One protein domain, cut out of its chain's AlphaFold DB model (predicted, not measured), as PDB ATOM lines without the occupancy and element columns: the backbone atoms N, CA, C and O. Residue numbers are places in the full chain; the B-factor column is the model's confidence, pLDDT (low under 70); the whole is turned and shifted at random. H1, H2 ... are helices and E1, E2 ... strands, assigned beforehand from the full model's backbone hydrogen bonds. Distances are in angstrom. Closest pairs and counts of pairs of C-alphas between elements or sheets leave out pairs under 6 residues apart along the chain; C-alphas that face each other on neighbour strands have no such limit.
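AT A GLANCE: This is residues 5 to 119 and 131 to 143 of the 158 residues of the protein "Isochorismatase domain-containing protein" of Acidobacteria bacterium (UniProt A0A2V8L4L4). A strongly twisted sheet of five strands runs through the middle of a rounded body, between the long helix H2, which only grazes it, and the shorter H4, which packs on the sheet with its residues 85 to 91. The short helix H3 runs side by side with H2, while short H1 and H5 are not on the sheet. The printed part has 128 residues, with five named helices and five named strands that follow along the chain as E1 H1 H2 E2 H3 E3 H4 E4 H5 E5; the sheet order is E3 E2 E1 E4 E5, mixed, with E4 and E5 antiparallel and the other neighbour pairs parallel. The class is mixed, helices and strands, and the whole is compact, with a radius of gyration of the C-alphas of 13.7 A and spans of 33 by 32 by 29 A.

HOW THE PARTS SIT: E1, residues 5 to 9, is an inner strand. H1, residues 13 to 17, is close to but not clearly touching H2, residues 24 to 40; their closest C-alphas, Leu 16 and Arg 24, are 6.8 A apart. H2 only grazes the sheet with residues 31 to 39. E2, residues 45 to 50, is parallel to E1, with N 46 and O 6 2.9 A apart; E1, H1 H2, E2 form a strand-helix-strand unit, parallel neighbour strands joined through helices, with a right-handed crossover. H3, residues 62 to 67, touches H2 at a shallow tilt of 22 degrees, the same way; the closest C-alphas, Leu 32 and Leu 64, are 6.0 A apart. E3, residues 73 to 76, is parallel to E2, with N 74 and O 47 2.9 A apart; E2, H3, E3 form another right-handed unit. H4, residues 85 to 93, is on the sheet at a height of 7.9 A, only just over E1, on which 3 of its C-alphas fall; on the local plane it runs along E1 at 9 degrees. E4, residues 98 to 103, is parallel to E1, with N 7 and O 100 2.8 A apart; E3, H4, E4 form a split right-handed unit, with E2 and E1 between its strands. H5, residues 111 to 115, touches no helix. E5, residues 138 to 142, is an edge strand antiparallel to E4, with N 141 and O 99 3.4 A apart. In H1, H2, H3, H4 and H5 every O i to N i+4 pair is within hydrogen-bond range.

IN THESE COORDINATES: E1 begins at C-alpha 5 (27.994, -33.975, 28.301). H2 spans 24.3 A, E2 17.1 A, E4 16.1 A and H4 12.0 A. E5 ends at C-alpha 142 (38.481, -38.378, 30.051).

THE WHOLE: The farthest C-alphas, Ala 66 and Arg 119, are 39.0 A apart. Residues 120 to 130 are not printed, and C-alphas 119 and 131 are 21.4 A apart across the cut. Of the links printed whole, E2 to H3 is long. The mean pLDDT of the printed part is 76.8; residues 20 to 21, 105 to 119 and 131 to 143 are under 70.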
ATOM      1  N   ALA A   5      29.278 -34.090  27.617       91.81
ATOM      2  CA  ALA A   5      27.994 -33.975  28.301       91.81
ATOM      3  C   ALA A   5      28.203 -33.320  29.675       91.81
ATOM      4  O   ALA A   5      29.262 -33.493  30.288       91.81
ATOM      5  N   LEU A   6      27.200 -32.577  30.139       93.62
ATOM      6  CA  LEU A   6      27.158 -31.981  31.471       93.62
ATOM      7  C   LEU A   6      26.207 -32.788  32.356       93.62
ATOM      8  O   LEU A   6      25.101 -33.119  31.938       93.62
ATOM      9  N   ILE A   7      26.631 -33.111  33.569       93.62
ATOM     10  CA  ILE A   7      25.860 -33.927  34.501       93.62
ATOM     11  C   ILE A   7      25.762 -33.189  35.829       93.62
ATOM     12  O   ILE A   7      26.788 -32.801  36.390       93.62
ATOM     13  N   PHE A   8      24.542 -33.038  36.331       92.94
ATOM     14  CA  PHE A   8      24.258 -32.516  37.661       92.94
ATOM     15  C   PHE A   8      23.728 -33.641  38.554       92.94
ATOM     16  O   PHE A   8      22.814 -34.366  38.162       92.94
ATOM     17  N   ILE A   9      24.318 -33.794  39.737       90.38
ATOM     18  CA  ILE A   9      24.022 -34.875  40.683       90.38
ATOM     19  C   ILE A   9      23.593 -34.266  42.022       90.38
ATOM     20  O   ILE A   9      24.352 -33.515  42.633       90.38
ATOM     21  N   ASP A  10      22.395 -34.625  42.472       91.12
ATOM     22  CA  ASP A  10      21.854 -34.362  43.809       91.12
ATOM     23  C   ASP A  10      21.722 -32.868  44.170       91.12
ATOM     24  O   ASP A  10      21.919 -32.464  45.315       91.12
ATOM     25  N   TYR A  11      21.347 -32.020  43.204       91.38
ATOM     26  CA  TYR A  11      20.970 -30.621  43.465       91.38
ATOM     27  C   TYR A  11      19.555 -30.524  44.038       91.38
ATOM     28  O   TYR A  11      18.661 -29.977  43.402       91.38
ATOM     29  N   GLN A  12      19.365 -31.083  45.229       91.19
ATOM     30  CA  GLN A  12      18.102 -31.155  45.966       91.19
ATOM     31  C   GLN A  12      18.190 -30.254  47.209       91.19
ATOM     32  O   GLN A  12      19.273 -30.103  47.773       91.19
ATOM     33  N   ASP A  13      17.073 -29.675  47.664       90.00
ATOM     34  CA  ASP A  13      17.081 -28.698  48.772       90.00
ATOM     35  C   ASP A  13      17.739 -29.238  50.043       90.00
ATOM     36  O   ASP A  13      18.702 -28.660  50.541       90.00
ATOM     37  N   HIS A  14      17.291 -30.408  50.502       85.00
ATOM     38  CA  HIS A  14      17.829 -31.049  51.701       85.00
ATOM     39  C   HIS A  14      19.327 -31.383  51.574       85.00
ATOM     40  O   HIS A  14      20.072 -31.319  52.548       85.00
ATOM     41  N   VAL A  15      19.790 -31.697  50.359       83.19
ATOM     42  CA  VAL A  15      21.197 -32.012  50.075       83.19
ATOM     43  C   VAL A  15      22.063 -30.745  50.062       83.19
ATOM     44  O   VAL A  15      23.217 -30.783  50.483       83.19
ATOM     45  N   LEU A  16      21.517 -29.607  49.629       82.69
ATOM     46  CA  LEU A  16      22.184 -28.303  49.690       82.69
ATOM     47  C   LEU A  16      22.289 -27.764  51.119       82.69
ATOM     48  O   LEU A  16      23.313 -27.182  51.471       82.69
ATOM     49  N   ASP A  17      21.261 -27.976  51.940       82.25
ATOM     50  CA  ASP A  17      21.183 -27.431  53.302       82.25
ATOM     51  C   ASP A  17      22.210 -28.052  54.263       82.25
ATOM     52  O   ASP A  17      22.567 -27.451  55.276       82.25
ATOM     53  N   VAL A  18      22.738 -29.233  53.928       77.75
ATOM     54  CA  VAL A  18      23.791 -29.909  54.703       77.75
ATOM     55  C   VAL A  18      25.215 -29.514  54.278       77.75
ATOM     56  O   VAL A  18      26.190 -30.027  54.835       77.75
ATOM     57  N   ILE A  19      25.376 -28.597  53.313       72.25
ATOM     58  CA  ILE A  19      26.680 -28.063  52.898       72.25
ATOM     59  C   ILE A  19      26.968 -26.748  53.627       72.25
ATOM     60  O   ILE A  19      26.409 -25.704  53.312       72.25
ATOM     61  N   PHE A  20      27.951 -26.765  54.524       69.56
ATOM     62  CA  PHE A  20      28.377 -25.553  55.241       69.56
ATOM     63  C   PHE A  20      29.628 -24.890  54.646       69.56
ATOM     64  O   PHE A  20      30.013 -23.800  55.056       69.56
ATOM     65  N   ALA A  21      30.283 -25.544  53.681       67.38
ATOM     66  CA  ALA A  21      31.564 -25.094  53.133       67.38
ATOM     67  C   ALA A  21      31.451 -23.895  52.173       67.38
ATOM     68  O   ALA A  21      32.440 -23.205  51.940       67.38
ATOM     69  N   GLN A  22      30.273 -23.653  51.591       72.31
ATOM     70  CA  GLN A  22      30.046 -22.573  50.634       72.31
ATOM     71  C   GLN A  22      28.618 -22.040  50.773       72.31
ATOM     72  O   GLN A  22      27.691 -22.809  51.006       72.31
ATOM     73  N   ASP A  23      28.443 -20.728  50.593       79.69
ATOM     74  CA  ASP A  23      27.120 -20.101  50.574       79.69
ATOM     75  C   ASP A  23      26.257 -20.724  49.466       79.69
ATOM     76  O   ASP A  23      26.648 -20.772  48.292       79.69
ATOM     77  N   ARG A  24      25.064 -21.186  49.847       83.12
ATOM     78  CA  ARG A  24      24.091 -21.818  48.952       83.12
ATOM     79  C   ARG A  24      23.815 -20.983  47.698       83.12
ATOM     80  O   ARG A  24      23.761 -21.534  46.602       83.12
ATOM     81  N   ARG A  25      23.729 -19.655  47.817       85.44
ATOM     82  CA  ARG A  25      23.479 -18.744  46.684       85.44
ATOM     83  C   ARG A  25      24.596 -18.802  45.651       85.44
ATOM     84  O   ARG A  25      24.332 -18.681  44.459       85.44
ATOM     85  N   VAL A  26      25.838 -19.003  46.092       84.00
ATOM     86  CA  VAL A  26      26.995 -19.149  45.198       84.00
ATOM     87  C   VAL A  26      26.940 -20.492  44.474       84.00
ATOM     88  O   VAL A  26      27.183 -20.547  43.270       84.00
ATOM     89  N   ILE A  27      26.577 -21.571  45.180       85.19
ATOM     90  CA  ILE A  27      26.388 -22.896  44.567       85.19
ATOM     91  C   ILE A  27      25.306 -22.822  43.486       85.19
ATOM     92  O   ILE A  27      25.556 -23.205  42.342       85.19
ATOM     93  N   GLU A  28      24.137 -22.277  43.826       87.38
ATOM     94  CA  GLU A  28      23.033 -22.119  42.881       87.38
ATOM     95  C   GLU A  28      23.437 -21.250  41.684       87.38
ATOM     96  O   GLU A  28      23.268 -21.668  40.541       87.38
ATOM     97  N   LEU A  29      24.057 -20.085  41.908       87.75
ATOM     98  CA  LEU A  29      24.510 -19.206  40.825       87.75
ATOM     99  C   LEU A  29      25.450 -19.923  39.843       87.75
ATOM    100  O   LEU A  29      25.275 -19.808  38.623       87.75
ATOM    101  N   ASN A  30      26.426 -20.675  40.352       87.62
ATOM    102  CA  ASN A  30      27.393 -21.400  39.525       87.62
ATOM    103  C   ASN A  30      26.704 -22.465  38.663       87.62
ATOM    104  O   ASN A  30      26.958 -22.575  37.462       87.62
ATOM    105  N   VAL A  31      25.788 -23.219  39.261       90.38
ATOM    106  CA  VAL A  31      25.077 -24.325  38.612       90.38
ATOM    107  C   VAL A  31      24.102 -23.813  37.561       90.38
ATOM    108  O   VAL A  31      24.082 -24.317  36.438       90.38
ATOM    109  N   LEU A  32      23.367 -22.741  37.867       92.38
ATOM    110  CA  LEU A  32      22.493 -22.068  36.908       92.38
ATOM    111  C   LEU A  32      23.284 -21.499  35.729       92.38
ATOM    112  O   LEU A  32      22.822 -21.560  34.589       92.38
ATOM    113  N   THR A  33      24.481 -20.968  35.983       91.19
ATOM    114  CA  THR A  33      25.368 -20.466  34.927       91.19
ATOM    115  C   THR A  33      25.811 -21.600  34.008       91.19
ATOM    116  O   THR A  33      25.651 -21.494  32.791       91.19
ATOM    117  N   LEU A  34      26.273 -22.723  34.566       90.69
ATOM    118  CA  LEU A  34      26.654 -23.905  33.790       90.69
ATOM    119  C   LEU A  34      25.481 -24.475  32.984       90.69
ATOM    120  O   LEU A  34      25.648 -24.804  31.809       90.69
ATOM    121  N   ALA A  35      24.286 -24.544  33.573       92.75
ATOM    122  CA  ALA A  35      23.087 -25.023  32.892       92.75
ATOM    123  C   ALA A  35      22.715 -24.124  31.701       92.75
ATOM    124  O   ALA A  35      22.496 -24.616  30.592       92.75
ATOM    125  N   LYS A  36      22.728 -22.797  31.888       93.00
ATOM    126  CA  LYS A  36      22.488 -21.828  30.806       93.00
ATOM    127  C   LYS A  36      23.539 -21.936  29.699       93.00
ATOM    128  O   LYS A  36      23.188 -21.912  28.520       93.00
ATOM    129  N   MET A  37      24.812 -22.107  30.059       91.88
ATOM    130  CA  MET A  37      25.884 -22.335  29.088       91.88
ATOM    131  C   MET A  37      25.661 -23.630  28.303       91.88
ATOM    132  O   MET A  37      25.776 -23.628  27.079       91.88
ATOM    133  N   ALA A  38      25.292 -24.723  28.971       92.44
ATOM    134  CA  ALA A  38      25.026 -25.989  28.302       92.44
ATOM    135  C   ALA A  38      23.907 -25.869  27.261       92.44
ATOM    136  O   ALA A  38      24.062 -26.363  26.144       92.44
ATOM    137  N   LEU A  39      22.832 -25.139  27.573       92.44
ATOM    138  CA  LEU A  39      21.765 -24.852  26.611       92.44
ATOM    139  C   LEU A  39      22.265 -24.026  25.420       92.44
ATOM    140  O   LEU A  39      22.004 -24.393  24.273       92.44
ATOM    141  N   ALA A  40      23.026 -22.957  25.674       93.25
ATOM    142  CA  ALA A  40      23.571 -22.094  24.624       93.25
ATOM    143  C   ALA A  40      24.491 -22.862  23.657       93.25
ATOM    144  O   ALA A  40      24.402 -22.700  22.440       93.25
ATOM    145  N   PHE A  41      25.330 -23.754  24.189       91.44
ATOM    146  CA  PHE A  41      26.261 -24.573  23.408       91.44
ATOM    147  C   PHE A  41      25.673 -25.905  22.927       91.44
ATOM    148  O   PHE A  41      26.388 -26.700  22.307       91.44
ATOM    149  N   LYS A  42      24.383 -26.164  23.183       92.94
ATOM    150  CA  LYS A  42      23.701 -27.424  22.838       92.94
ATOM    151  C   LYS A  42      24.462 -28.649  23.373       92.94
ATOM    152  O   LYS A  42      24.646 -29.652  22.679       92.94
ATOM    153  N   ILE A  43      24.978 -28.538  24.593       93.69
ATOM    154  CA  ILE A  43      25.625 -29.624  25.331       93.69
ATOM    155  C   ILE A  43      24.514 -30.489  25.947       93.69
ATOM    156  O   ILE A  43      23.619 -29.935  26.587       93.69
ATOM    157  N   PRO A  44      24.534 -31.823  25.771       94.75
ATOM    158  CA  PRO A  44      23.598 -32.711  26.454       94.75
ATOM    159  C   PRO A  44      23.724 -32.574  27.971       94.75
ATOM    160  O   PRO A  44      24.840 -32.615  28.494       94.75
ATOM    161  N   VAL A  45      22.590 -32.437  28.658       95.50
ATOM    162  CA  VAL A  45      22.525 -32.322  30.118       95.50
ATOM    163  C   VAL A  45      21.826 -33.545  30.700       95.50
ATOM    164  O   VAL A  45      20.794 -33.965  30.179       95.50
ATOM    165  N   ILE A  46      22.381 -34.095  31.777       94.75
ATOM    166  CA  ILE A  46      21.766 -35.150  32.590       94.75
ATOM    167  C   ILE A  46      21.551 -34.605  34.000       94.75
ATOM    168  O   ILE A  46      22.456 -33.989  34.566       94.75
ATOM    169  N   LEU A  47      20.369 -34.857  34.558       94.81
ATOM    170  CA  LEU A  47      20.044 -34.591  35.955       94.81
ATOM    171  C   LEU A  47      19.847 -35.914  36.694       94.81
ATOM    172  O   LEU A  47      19.270 -36.854  36.147       94.81
ATOM    173  N   SER A  48      20.340 -35.986  37.923       93.25
ATOM    174  CA  SER A  48      20.199 -37.146  38.796       93.25
ATOM    175  C   SER A  48      19.839 -36.693  40.205       93.25
ATOM    176  O   SER A  48      20.420 -35.725  40.700       93.25
ATOM    177  N   THR A  49      18.896 -37.394  40.827       93.44
ATOM    178  CA  THR A  49      18.426 -37.160  42.200       93.44
ATOM    179  C   THR A  49      18.467 -38.452  42.985       93.44
ATOM    180  O   THR A  49      18.291 -39.520  42.410       93.44
ATOM    181  N   VAL A  50      18.651 -38.381  44.297       90.56
ATOM    182  CA  VAL A  50      18.621 -39.568  45.153       90.56
ATOM    183  C   VAL A  50      17.377 -39.586  46.035       90.56
ATOM    184  O   VAL A  50      17.159 -38.677  46.836       90.56
ATOM    185  N   GLY A  51      16.589 -40.656  45.927       90.12
ATOM    186  CA  GLY A  51      15.520 -41.001  46.862       90.12
ATOM    187  C   GLY A  51      14.277 -40.114  46.815       90.12
ATOM    188  O   GLY A  51      13.632 -39.963  47.854       90.12
ATOM    189  N   VAL A  52      13.925 -39.544  45.659       90.75
ATOM    190  CA  VAL A  52      12.707 -38.728  45.503       90.75
ATOM    191  C   VAL A  52      11.454 -39.603  45.525       90.75
ATOM    192  O   VAL A  52      10.540 -39.344  46.304       90.75
ATOM    193  N   GLU A  53      11.423 -40.685  44.745       90.00
ATOM    194  CA  GLU A  53      10.295 -41.627  44.691       90.00
ATOM    195  C   GLU A  53      10.087 -42.358  46.028       90.00
ATOM    196  O   GLU A  53       8.970 -42.741  46.368       90.00
ATOM    197  N   MET A  54      11.155 -42.513  46.817       86.56
ATOM    198  CA  MET A  54      11.109 -43.114  48.155       86.56
ATOM    199  C   MET A  54      10.709 -42.117  49.255       86.56
ATOM    200  O   MET A  54      10.586 -42.513  50.413       86.56
ATOM    201  N   GLY A  55      10.550 -40.830  48.928       86.31
ATOM    202  CA  GLY A  55      10.262 -39.770  49.899       86.31
ATOM    203  C   GLY A  55      11.424 -39.449  50.849       86.31
ATOM    204  O   GLY A  55      11.214 -38.791  51.863       86.31
ATOM    205  N   ALA A  56      12.638 -39.914  50.544       84.56
ATOM    206  CA  ALA A  56      13.826 -39.682  51.362       84.56
ATOM    207  C   ALA A  56      14.432 -38.284  51.136       84.56
ATOM    208  O   ALA A  56      15.021 -37.728  52.057       84.56
ATOM    209  N   ASN A  57      14.282 -37.711  49.936       86.75
ATOM    210  CA  ASN A  57      14.677 -36.334  49.619       86.75
ATOM    211  C   ASN A  57      13.667 -35.659  48.676       86.75
ATOM    212  O   ASN A  57      12.847 -36.316  48.039       86.75
ATOM    213  N   GLY A  58      13.758 -34.329  48.565       89.56
ATOM    214  CA  GLY A  58      12.978 -33.529  47.614       89.56
ATOM    215  C   GLY A  58      13.530 -33.567  46.181       89.56
ATOM    216  O   GLY A  58      14.642 -34.046  45.976       89.56
ATOM    217  N   PRO A  59      12.785 -33.071  45.181       93.38
ATOM    218  CA  PRO A  59      13.229 -33.032  43.785       93.38
ATOM    219  C   PRO A  59      14.438 -32.101  43.578       93.38
ATOM    220  O   PRO A  59      14.876 -31.402  44.495       93.38
ATOM    221  N   THR A  60      14.972 -32.070  42.352       94.38
ATOM    222  CA  THR A  60      15.938 -31.037  41.947       94.38
ATOM    223  C   THR A  60      15.368 -29.641  42.210       94.38
ATOM    224  O   THR A  60      14.203 -29.392  41.905       94.38
ATOM    225  N   ILE A  61      16.202 -28.728  42.720       94.44
ATOM    226  CA  ILE A  61      15.820 -27.354  43.060       94.44
ATOM    227  C   ILE A  61      15.081 -26.648  41.917       94.44
ATOM    228  O   ILE A  61      15.466 -26.729  40.741       94.44
ATOM    229  N   ASP A  62      14.059 -25.878  42.285       94.69
ATOM    230  CA  ASP A  62      13.185 -25.181  41.338       94.69
ATOM    231  C   ASP A  62      13.958 -24.248  40.403       94.69
ATOM    232  O   ASP A  62      13.651 -24.148  39.213       94.69
ATOM    233  N   SER A  63      15.008 -23.596  40.912       94.25
ATOM    234  CA  SER A  63      15.832 -22.681  40.122       94.25
ATOM    235  C   SER A  63      16.517 -23.395  38.951       94.25
ATOM    236  O   SER A  63      16.532 -22.877  37.831       94.25
ATOM    237  N   LEU A  64      17.034 -24.610  39.168       93.44
ATOM    238  CA  LEU A  64      17.671 -25.411  38.122       93.44
ATOM    239  C   LEU A  64      16.635 -26.011  37.165       93.44
ATOM    240  O   LEU A  64      16.851 -26.010  35.950       93.44
ATOM    241  N   ARG A  65      15.482 -26.446  37.684       94.75
ATOM    242  CA  ARG A  65      14.357 -26.943  36.871       94.75
ATOM    243  C   ARG A  65      13.794 -25.871  35.944       94.75
ATOM    244  O   ARG A  65      13.506 -26.168  34.787       94.75
ATOM    245  N   ALA A  66      13.719 -24.623  36.400       94.94
ATOM    246  CA  ALA A  66      13.290 -23.494  35.579       94.94
ATOM    247  C   ALA A  66      14.227 -23.244  34.383       94.94
ATOM    248  O   ALA A  66      13.770 -22.849  33.311       94.94
ATOM    249  N   VAL A  67      15.532 -23.499  34.538       95.44
ATOM    250  CA  VAL A  67      16.503 -23.407  33.434       95.44
ATOM    251  C   VAL A  67      16.424 -24.628  32.520       95.44
ATOM    252  O   VAL A  67      16.539 -24.484  31.306       95.44
ATOM    253  N   LEU A  68      16.202 -25.822  33.073       94.06
ATOM    254  CA  LEU A  68      16.213 -27.095  32.350       94.06
ATOM    255  C   LEU A  68      14.825 -27.773  32.296       94.06
ATOM    256  O   LEU A  68      14.719 -28.959  32.605       94.06
ATOM    257  N   PRO A  69      13.752 -27.103  31.828       91.50
ATOM    258  CA  PRO A  69      12.381 -27.613  31.959       91.50
ATOM    259  C   PRO A  69      12.100 -28.872  31.125       91.50
ATOM    260  O   PRO A  69      11.097 -29.547  31.328       91.50
ATOM    261  N   LYS A  70      12.966 -29.178  30.150       91.44
ATOM    262  CA  LYS A  70      12.855 -30.355  29.273       91.44
ATOM    263  C   LYS A  70      13.736 -31.524  29.716       91.44
ATOM    264  O   LYS A  70      13.669 -32.581  29.096       91.44
ATOM    265  N   VAL A  71      14.590 -31.332  30.723       93.25
ATOM    266  CA  VAL A  71      15.484 -32.379  31.227       93.25
ATOM    267  C   VAL A  71      14.819 -33.015  32.437       93.25
ATOM    268  O   VAL A  71      14.611 -32.360  33.456       93.25
ATOM    269  N   GLN A  72      14.450 -34.285  32.300       92.81
ATOM    270  CA  GLN A  72      13.885 -35.050  33.404       92.81
ATOM    271  C   GLN A  72      14.998 -35.509  34.345       92.81
ATOM    272  O   GLN A  72      16.101 -35.834  33.897       92.81
ATOM    273  N   ASP A  73      14.690 -35.529  35.639       92.81
ATOM    274  CA  ASP A  73      15.579 -36.115  36.636       92.81
ATOM    275  C   ASP A  73      15.558 -37.634  36.501       92.81
ATOM    276  O   ASP A  73      14.508 -38.247  36.301       92.81
ATOM    277  N   ILE A  74      16.731 -38.237  36.631       94.69
ATOM    278  CA  ILE A  74      16.858 -39.671  36.841       94.69
ATOM    279  C   ILE A  74      16.862 -39.880  38.349       94.69
ATOM    280  O   ILE A  74      17.896 -39.686  38.991       94.69
ATOM    281  N   ASP A  75      15.706 -40.244  38.902       94.19
ATOM    282  CA  ASP A  75      15.638 -40.611  40.312       94.19
ATOM    283  C   ASP A  75      16.208 -42.009  40.534       94.19
ATOM    284  O   ASP A  75      15.905 -42.963  39.806       94.19
ATOM    285  N   ARG A  76      17.072 -42.103  41.539       91.81
ATOM    286  CA  ARG A  76      17.847 -43.299  41.871       91.81
ATOM    287  C   ARG A  76      17.766 -43.585  43.362       91.81
ATOM    288  O   ARG A  76      17.600 -42.690  44.188       91.81
ATOM    289  N   SER A  77      17.914 -44.859  43.711       84.12
ATOM    290  CA  SER A  77      17.831 -45.343  45.096       84.12
ATOM    291  C   SER A  77      19.191 -45.550  45.765       84.12
ATOM    292  O   SER A  77      19.271 -45.647  46.987       84.12
ATOM    293  N   THR A  78      20.270 -45.610  44.985       78.31
ATOM    294  CA  THR A  78      21.643 -45.763  45.480       78.31
ATOM    295  C   THR A  78      22.273 -44.402  45.757       78.31
ATOM    296  O   THR A  78      21.906 -43.418  45.125       78.31
ATOM    297  N   MET A  79      23.261 -44.323  46.659       78.56
ATOM    298  CA  MET A  79      24.028 -43.083  46.885       78.56
ATOM    299  C   MET A  79      25.029 -42.789  45.766       78.56
ATOM    300  O   MET A  79      25.219 -41.629  45.403       78.56
ATOM    301  N   ASN A  80      25.620 -43.814  45.156       79.69
ATOM    302  CA  ASN A  80      26.487 -43.659  43.992       79.69
ATOM    303  C   ASN A  80      25.663 -43.727  42.697       79.69
ATOM    304  O   ASN A  80      25.032 -44.744  42.407       79.69
ATOM    305  N   ALA A  81      25.706 -42.657  41.898       82.94
ATOM    306  CA  ALA A  81      24.939 -42.564  40.657       82.94
ATOM    307  C   ALA A  81      25.340 -43.637  39.635       82.94
ATOM    308  O   ALA A  81      24.521 -44.052  38.825       82.94
ATOM    309  N   TRP A  82      26.587 -44.115  39.687       82.56
ATOM    310  CA  TRP A  82      27.089 -45.117  38.747       82.56
ATOM    311  C   TRP A  82      26.582 -46.538  39.013       82.56
ATOM    312  O   TRP A  82      26.676 -47.387  38.127       82.56
ATOM    313  N   ASP A  83      26.035 -46.784  40.204       83.31
ATOM    314  CA  ASP A  83      25.420 -48.069  40.545       83.31
ATOM    315  C   ASP A  83      23.996 -48.174  39.982       83.31
ATOM    316  O   ASP A  83      23.449 -49.272  39.898       83.31
ATOM    317  N   ASP A  84      23.400 -47.050  39.562       84.12
ATOM    318  CA  ASP A  84      22.078 -47.022  38.950       84.12
ATOM    319  C   ASP A  84      22.159 -47.287  37.428       84.12
ATOM    320  O   ASP A  84      22.753 -46.503  36.671       84.12
ATOM    321  N   PRO A  85      21.537 -48.370  36.922       88.19
ATOM    322  CA  PRO A  85      21.584 -48.700  35.501       88.19
ATOM    323  C   PRO A  85      20.918 -47.660  34.593       88.19
ATOM    324  O   PRO A  85      21.357 -47.496  33.451       88.19
ATOM    325  N   LYS A  86      19.879 -46.951  35.065       91.00
ATOM    326  CA  LYS A  86      19.193 -45.908  34.284       91.00
ATOM    327  C   LYS A  86      20.128 -44.722  34.076       91.00
ATOM    328  O   LYS A  86      20.232 -44.215  32.958       91.00
ATOM    329  N   PHE A  87      20.864 -44.332  35.116       90.44
ATOM    330  CA  PHE A  87      21.866 -43.274  35.017       90.44
ATOM    331  C   PHE A  87      22.984 -43.642  34.032       90.44
ATOM    332  O   PHE A  87      23.276 -42.881  33.107       90.44
ATOM    333  N   VAL A  88      23.563 -44.844  34.149       89.38
ATOM    334  CA  VAL A  88      24.613 -45.312  33.225       89.38
ATOM    335  C   VAL A  88      24.103 -45.389  31.781       89.38
ATOM    336  O   VAL A  88      24.824 -45.022  30.848       89.38
ATOM    337  N   ALA A  89      22.864 -45.840  31.575       91.31
ATOM    338  CA  ALA A  89      22.238 -45.875  30.258       91.31
ATOM    339  C   ALA A  89      22.061 -44.467  29.672       91.31
ATOM    340  O   ALA A  89      22.409 -44.253  28.510       91.31
ATOM    341  N   ALA A  90      21.606 -43.497  30.469       92.56
ATOM    342  CA  ALA A  90      21.466 -42.109  30.036       92.56
ATOM    343  C   ALA A  90      22.816 -41.491  29.649       92.56
ATOM    344  O   ALA A  90      22.928 -40.877  28.589       92.56
ATOM    345  N   VAL A  91      23.868 -41.722  30.444       89.62
ATOM    346  CA  VAL A  91      25.229 -41.271  30.114       89.62
ATOM    347  C   VAL A  91      25.697 -41.873  28.791       89.62
ATOM    348  O   VAL A  91      26.167 -41.141  27.920       89.62
ATOM    349  N   LYS A  92      25.523 -43.184  28.588       89.81
ATOM    350  CA  LYS A  92      25.886 -43.858  27.329       89.81
ATOM    351  C   LYS A  92      25.084 -43.332  26.137       89.81
ATOM    352  O   LYS A  92      25.658 -43.133  25.068       89.81
ATOM    353  N   ALA A  93      23.796 -43.048  26.324       93.38
ATOM    354  CA  ALA A  93      22.919 -42.513  25.285       93.38
ATOM    355  C   ALA A  93      23.354 -41.123  24.786       93.38
ATOM    356  O   ALA A  93      23.065 -40.769  23.646       93.38
ATOM    357  N   THR A  94      24.104 -40.352  25.586       89.62
ATOM    358  CA  THR A  94      24.671 -39.071  25.123       89.62
ATOM    359  C   THR A  94      25.697 -39.244  23.998       89.62
ATOM    360  O   THR A  94      25.968 -38.287  23.267       89.62
ATOM    361  N   GLY A  95      26.318 -40.426  23.886       89.38
ATOM    362  CA  GLY A  95      27.404 -40.707  22.947       89.38
ATOM    363  C   GLY A  95      28.692 -39.916  23.215       89.38
ATOM    364  O   GLY A  95      29.569 -39.867  22.353       89.38
ATOM    365  N   ARG A  96      28.823 -39.250  24.374       86.69
ATOM    366  CA  ARG A  96      29.954 -38.357  24.670       86.69
ATOM    367  C   ARG A  96      31.067 -39.081  25.413       86.69
ATOM    368  O   ARG A  96      30.835 -39.781  26.390       86.69
ATOM    369  N   LYS A  97      32.306 -38.837  24.978       85.50
ATOM    370  CA  LYS A  97      33.528 -39.363  25.614       85.50
ATOM    371  C   LYS A  97      34.053 -38.471  26.741       85.50
ATOM    372  O   LYS A  97      34.996 -38.840  27.429       85.50
ATOM    373  N   ARG A  98      33.525 -37.261  26.901       85.88
ATOM    374  CA  ARG A  98      33.957 -36.333  27.953       85.88
ATOM    375  C   ARG A  98      32.759 -35.993  28.814       85.88
ATOM    376  O   ARG A  98      31.735 -35.562  28.291       85.88
ATOM    377  N   LEU A  99      32.895 -36.180  30.118       87.56
ATOM    378  CA  LEU A  99      31.841 -35.878  31.077       87.56
ATOM    379  C   LEU A  99      32.331 -34.753  31.983       87.56
ATOM    380  O   LEU A  99      33.414 -34.841  32.565       87.56
ATOM    381  N   VAL A 100      31.538 -33.689  32.059       88.25
ATOM    382  CA  VAL A 100      31.684 -32.638  33.063       88.25
ATOM    383  C   VAL A 100      30.643 -32.932  34.125       88.25
ATOM    384  O   VAL A 100      29.453 -32.936  33.824       88.25
ATOM    385  N   MET A 101      31.089 -33.244  35.336       86.44
ATOM    386  CA  MET A 101      30.199 -33.654  36.417       86.44
ATOM    387  C   MET A 101      30.267 -32.641  37.548       86.44
ATOM    388  O   MET A 101      31.347 -32.284  38.023       86.44
ATOM    389  N   CYS A 102      29.091 -32.199  37.968       85.25
ATOM    390  CA  CYS A 102      28.872 -31.321  39.099       85.25
ATOM    391  C   CYS A 102      27.943 -32.062  40.054       85.25
ATOM    392  O   CYS A 102      26.894 -32.552  39.644       85.25
ATOM    393  N   GLY A 103      28.330 -32.182  41.315       82.88
ATOM    394  CA  GLY A 103      27.516 -32.881  42.290       82.88
ATOM    395  C   GLY A 103      27.800 -32.403  43.694       82.88
ATOM    396  O   GLY A 103      28.859 -31.833  43.965       82.88
ATOM    397  N   ILE A 104      26.846 -32.639  44.580       74.00
ATOM    398  CA  ILE A 104      26.957 -32.258  45.978       74.00
ATOM    399  C   ILE A 104      27.279 -33.498  46.806       74.00
ATOM    400  O   ILE A 104      26.442 -34.374  46.978       74.00
ATOM    401  N   SER A 105      28.512 -33.579  47.320       58.28
ATOM    402  CA  SER A 105      28.874 -34.432  48.461       58.28
ATOM    403  C   SER A 105      30.291 -34.124  48.953       58.28
ATOM    404  O   SER A 105      31.204 -33.905  48.156       58.28
ATOM    405  N   THR A 106      30.477 -34.157  50.272       41.50
ATOM    406  CA  THR A 106      31.731 -33.885  50.994       41.50
ATOM    407  C   THR A 106      32.792 -34.983  50.877       41.50
ATOM    408  O   THR A 106      33.954 -34.716  51.164       41.50
ATOM    409  N   SER A 107      32.455 -36.190  50.421       39.06
ATOM    410  CA  SER A 107      33.442 -37.260  50.178       39.06
ATOM    411  C   SER A 107      32.866 -38.519  49.527       39.06
ATOM    412  O   SER A 107      33.641 -39.429  49.249       39.06
ATOM    413  N   ALA A 108      31.555 -38.608  49.265       39.78
ATOM    414  CA  ALA A 108      30.926 -39.847  48.807       39.78
ATOM    415  C   ALA A 108      30.510 -39.795  47.322       39.78
ATOM    416  O   ALA A 108      31.013 -40.557  46.504       39.78
ATOM    417  N   CYS A 109      29.662 -38.851  46.912       43.16
ATOM    418  CA  CYS A 109      29.033 -38.922  45.581       43.16
ATOM    419  C   CYS A 109      29.959 -38.570  44.403       43.16
ATOM    420  O   CYS A 109      29.705 -39.017  43.292       43.16
ATOM    421  N   LEU A 110      31.037 -37.804  44.621       42.81
ATOM    422  CA  LEU A 110      32.076 -37.531  43.609       42.81
ATOM    423  C   LEU A 110      33.289 -38.450  43.778       42.81
ATOM    424  O   LEU A 110      33.868 -38.891  42.789       42.81
ATOM    425  N   THR A 111      33.659 -38.773  45.020       39.19
ATOM    426  CA  THR A 111      34.824 -39.616  45.299       39.19
ATOM    427  C   THR A 111      34.566 -41.083  44.992       39.19
ATOM    428  O   THR A 111      35.511 -41.737  44.598       39.19
ATOM    429  N   TYR A 112      33.348 -41.623  45.109       34.03
ATOM    430  CA  TYR A 112      33.069 -43.022  44.740       34.03
ATOM    431  C   TYR A 112      33.055 -43.283  43.228       34.03
ATOM    432  O   TYR A 112      33.718 -44.231  42.806       34.03
ATOM    433  N   PRO A 113      32.440 -42.447  42.367       36.97
ATOM    434  CA  PRO A 113      32.655 -42.582  40.927       36.97
ATOM    435  C   PRO A 113      34.113 -42.291  40.529       36.97
ATOM    436  O   PRO A 113      34.575 -42.780  39.497       36.97
ATOM    437  N   LEU A 114      34.861 -41.539  41.349       35.22
ATOM    438  CA  LEU A 114      36.298 -41.313  41.175       35.22
ATOM    439  C   LEU A 114      37.159 -42.492  41.672       35.22
ATOM    440  O   LEU A 114      38.137 -42.819  41.013       35.22
ATOM    441  N   SER A 115      36.822 -43.158  42.781       32.28
ATOM    442  CA  SER A 115      37.624 -44.196  43.452       32.28
ATOM    443  C   SER A 115      37.341 -45.597  42.921       32.28
ATOM    444  O   SER A 115      38.280 -46.375  42.769       32.28
ATOM    445  N   ALA A 116      36.108 -45.877  42.480       35.03
ATOM    446  CA  ALA A 116      35.820 -47.019  41.608       35.03
ATOM    447  C   ALA A 116      36.608 -46.938  40.283       35.03
ATOM    448  O   ALA A 116      36.739 -47.930  39.567       35.03
ATOM    449  N   ARG A 117      37.153 -45.754  39.966       34.78
ATOM    450  CA  ARG A 117      37.907 -45.457  38.749       34.78
ATOM    451  C   ARG A 117      39.406 -45.189  38.960       34.78
ATOM    452  O   ARG A 117      40.168 -45.331  38.009       34.78
ATOM    453  N   LEU A 118      39.861 -44.854  40.171       29.22
ATOM    454  CA  LEU A 118      41.272 -44.630  40.509       29.22
ATOM    455  C   LEU A 118      41.813 -45.753  41.406       29.22
ATOM    456  O   LEU A 118      41.960 -45.601  42.617       29.22
ATOM    457  N   ARG A 119      42.216 -46.863  40.786       25.67
ATOM    458  CA  ARG A 119      43.307 -47.698  41.324       25.67
ATOM    459  C   ARG A 119      44.587 -47.655  40.493       25.67
ATOM    460  O   ARG A 119      45.583 -48.256  40.877       25.67
ATOM    461  N   LEU A 131      44.544 -26.841  34.680       25.94
ATOM    462  CA  LEU A 131      43.435 -27.053  35.602       25.94
ATOM    463  C   LEU A 131      42.818 -25.685  35.914       25.94
ATOM    464  O   LEU A 131      43.444 -24.866  36.581       25.94
ATOM    465  N   VAL A 132      41.595 -25.436  35.449       25.67
ATOM    466  CA  VAL A 132      40.754 -24.378  36.017       25.67
ATOM    467  C   VAL A 132      39.906 -25.035  37.093       25.67
ATOM    468  O   VAL A 132      38.849 -25.598  36.825       25.67
ATOM    469  N   THR A 133      40.418 -25.015  38.318       27.20
ATOM    470  CA  THR A 133      39.639 -25.318  39.516       27.20
ATOM    471  C   THR A 133      38.835 -24.070  39.869       27.20
ATOM    472  O   THR A 133      39.390 -23.110  40.402       27.20
ATOM    473  N   ALA A 134      37.543 -24.050  39.549       25.58
ATOM    474  CA  ALA A 134      36.631 -23.117  40.201       25.58
ATOM    475  C   ALA A 134      36.401 -23.609  41.646       25.58
ATOM    476  O   ALA A 134      36.255 -24.819  41.844       25.58
ATOM    477  N   PRO A 135      36.396 -22.730  42.661       27.27
ATOM    478  CA  PRO A 135      36.068 -23.144  44.019       27.27
ATOM    479  C   PRO A 135      34.612 -23.638  44.048       27.27
ATOM    480  O   PRO A 135      33.701 -22.925  43.628       27.27
ATOM    481  N   GLY A 136      34.434 -24.897  44.462       30.72
ATOM    482  CA  GLY A 136      33.176 -25.650  44.373       30.72
ATOM    483  C   GLY A 136      33.267 -26.865  43.434       30.72
ATOM    484  O   GLY A 136      32.623 -26.882  42.394       30.72
ATOM    485  N   ASN A 137      34.112 -27.844  43.797       36.12
ATOM    486  CA  ASN A 137      34.355 -29.177  43.200       36.12
ATOM    487  C   ASN A 137      33.610 -29.554  41.894       36.12
ATOM    488  O   ASN A 137      32.774 -30.457  41.866       36.12
ATOM    489  N   SER A 138      34.000 -28.950  40.771       33.88
ATOM    490  CA  SER A 138      33.719 -29.469  39.427       33.88
ATOM    491  C   SER A 138      34.944 -30.221  38.890       33.88
ATOM    492  O   SER A 138      35.995 -29.608  38.690       33.88
ATOM    493  N   THR A 139      34.814 -31.525  38.622       39.53
ATOM    494  CA  THR A 139      35.897 -32.369  38.075       39.53
ATOM    495  C   THR A 139      35.574 -32.794  36.637       39.53
ATOM    496  O   THR A 139      34.469 -33.247  36.342       39.53
ATOM    497  N   ILE A 140      36.548 -32.668  35.727       35.47
ATOM    498  CA  ILE A 140      36.445 -33.067  34.310       35.47
ATOM    499  C   ILE A 140      37.204 -34.391  34.114       35.47
ATOM    500  O   ILE A 140      38.395 -34.439  34.411       35.47
ATOM    501  N   LEU A 141      36.562 -35.451  33.589       36.06
ATOM    502  CA  LEU A 141      37.201 -36.768  33.375       36.06
ATOM    503  C   LEU A 141      37.248 -37.195  31.882       36.06
ATOM    504  O   LEU A 141      36.229 -37.086  31.190       36.06
ATOM    505  N   PRO A 142      38.385 -37.725  31.369       28.48
ATOM    506  CA  PRO A 142      38.481 -38.378  30.051       28.48
ATOM    507  C   PRO A 142      38.055 -39.864  30.092       28.48
ATOM    508  O   PRO A 142      38.223 -40.523  31.109       28.48
ATOM    509  N   TYR A 143      37.487 -40.414  29.007       33.94
ATOM    510  CA  TYR A 143      36.843 -41.752  28.941       33.94
ATOM    511  C   TYR A 143      37.737 -42.943  28.509       33.94
ATOM    512  O   TYR A 143      37.272 -44.074  28.551       33.94
TER     513      TYR A 143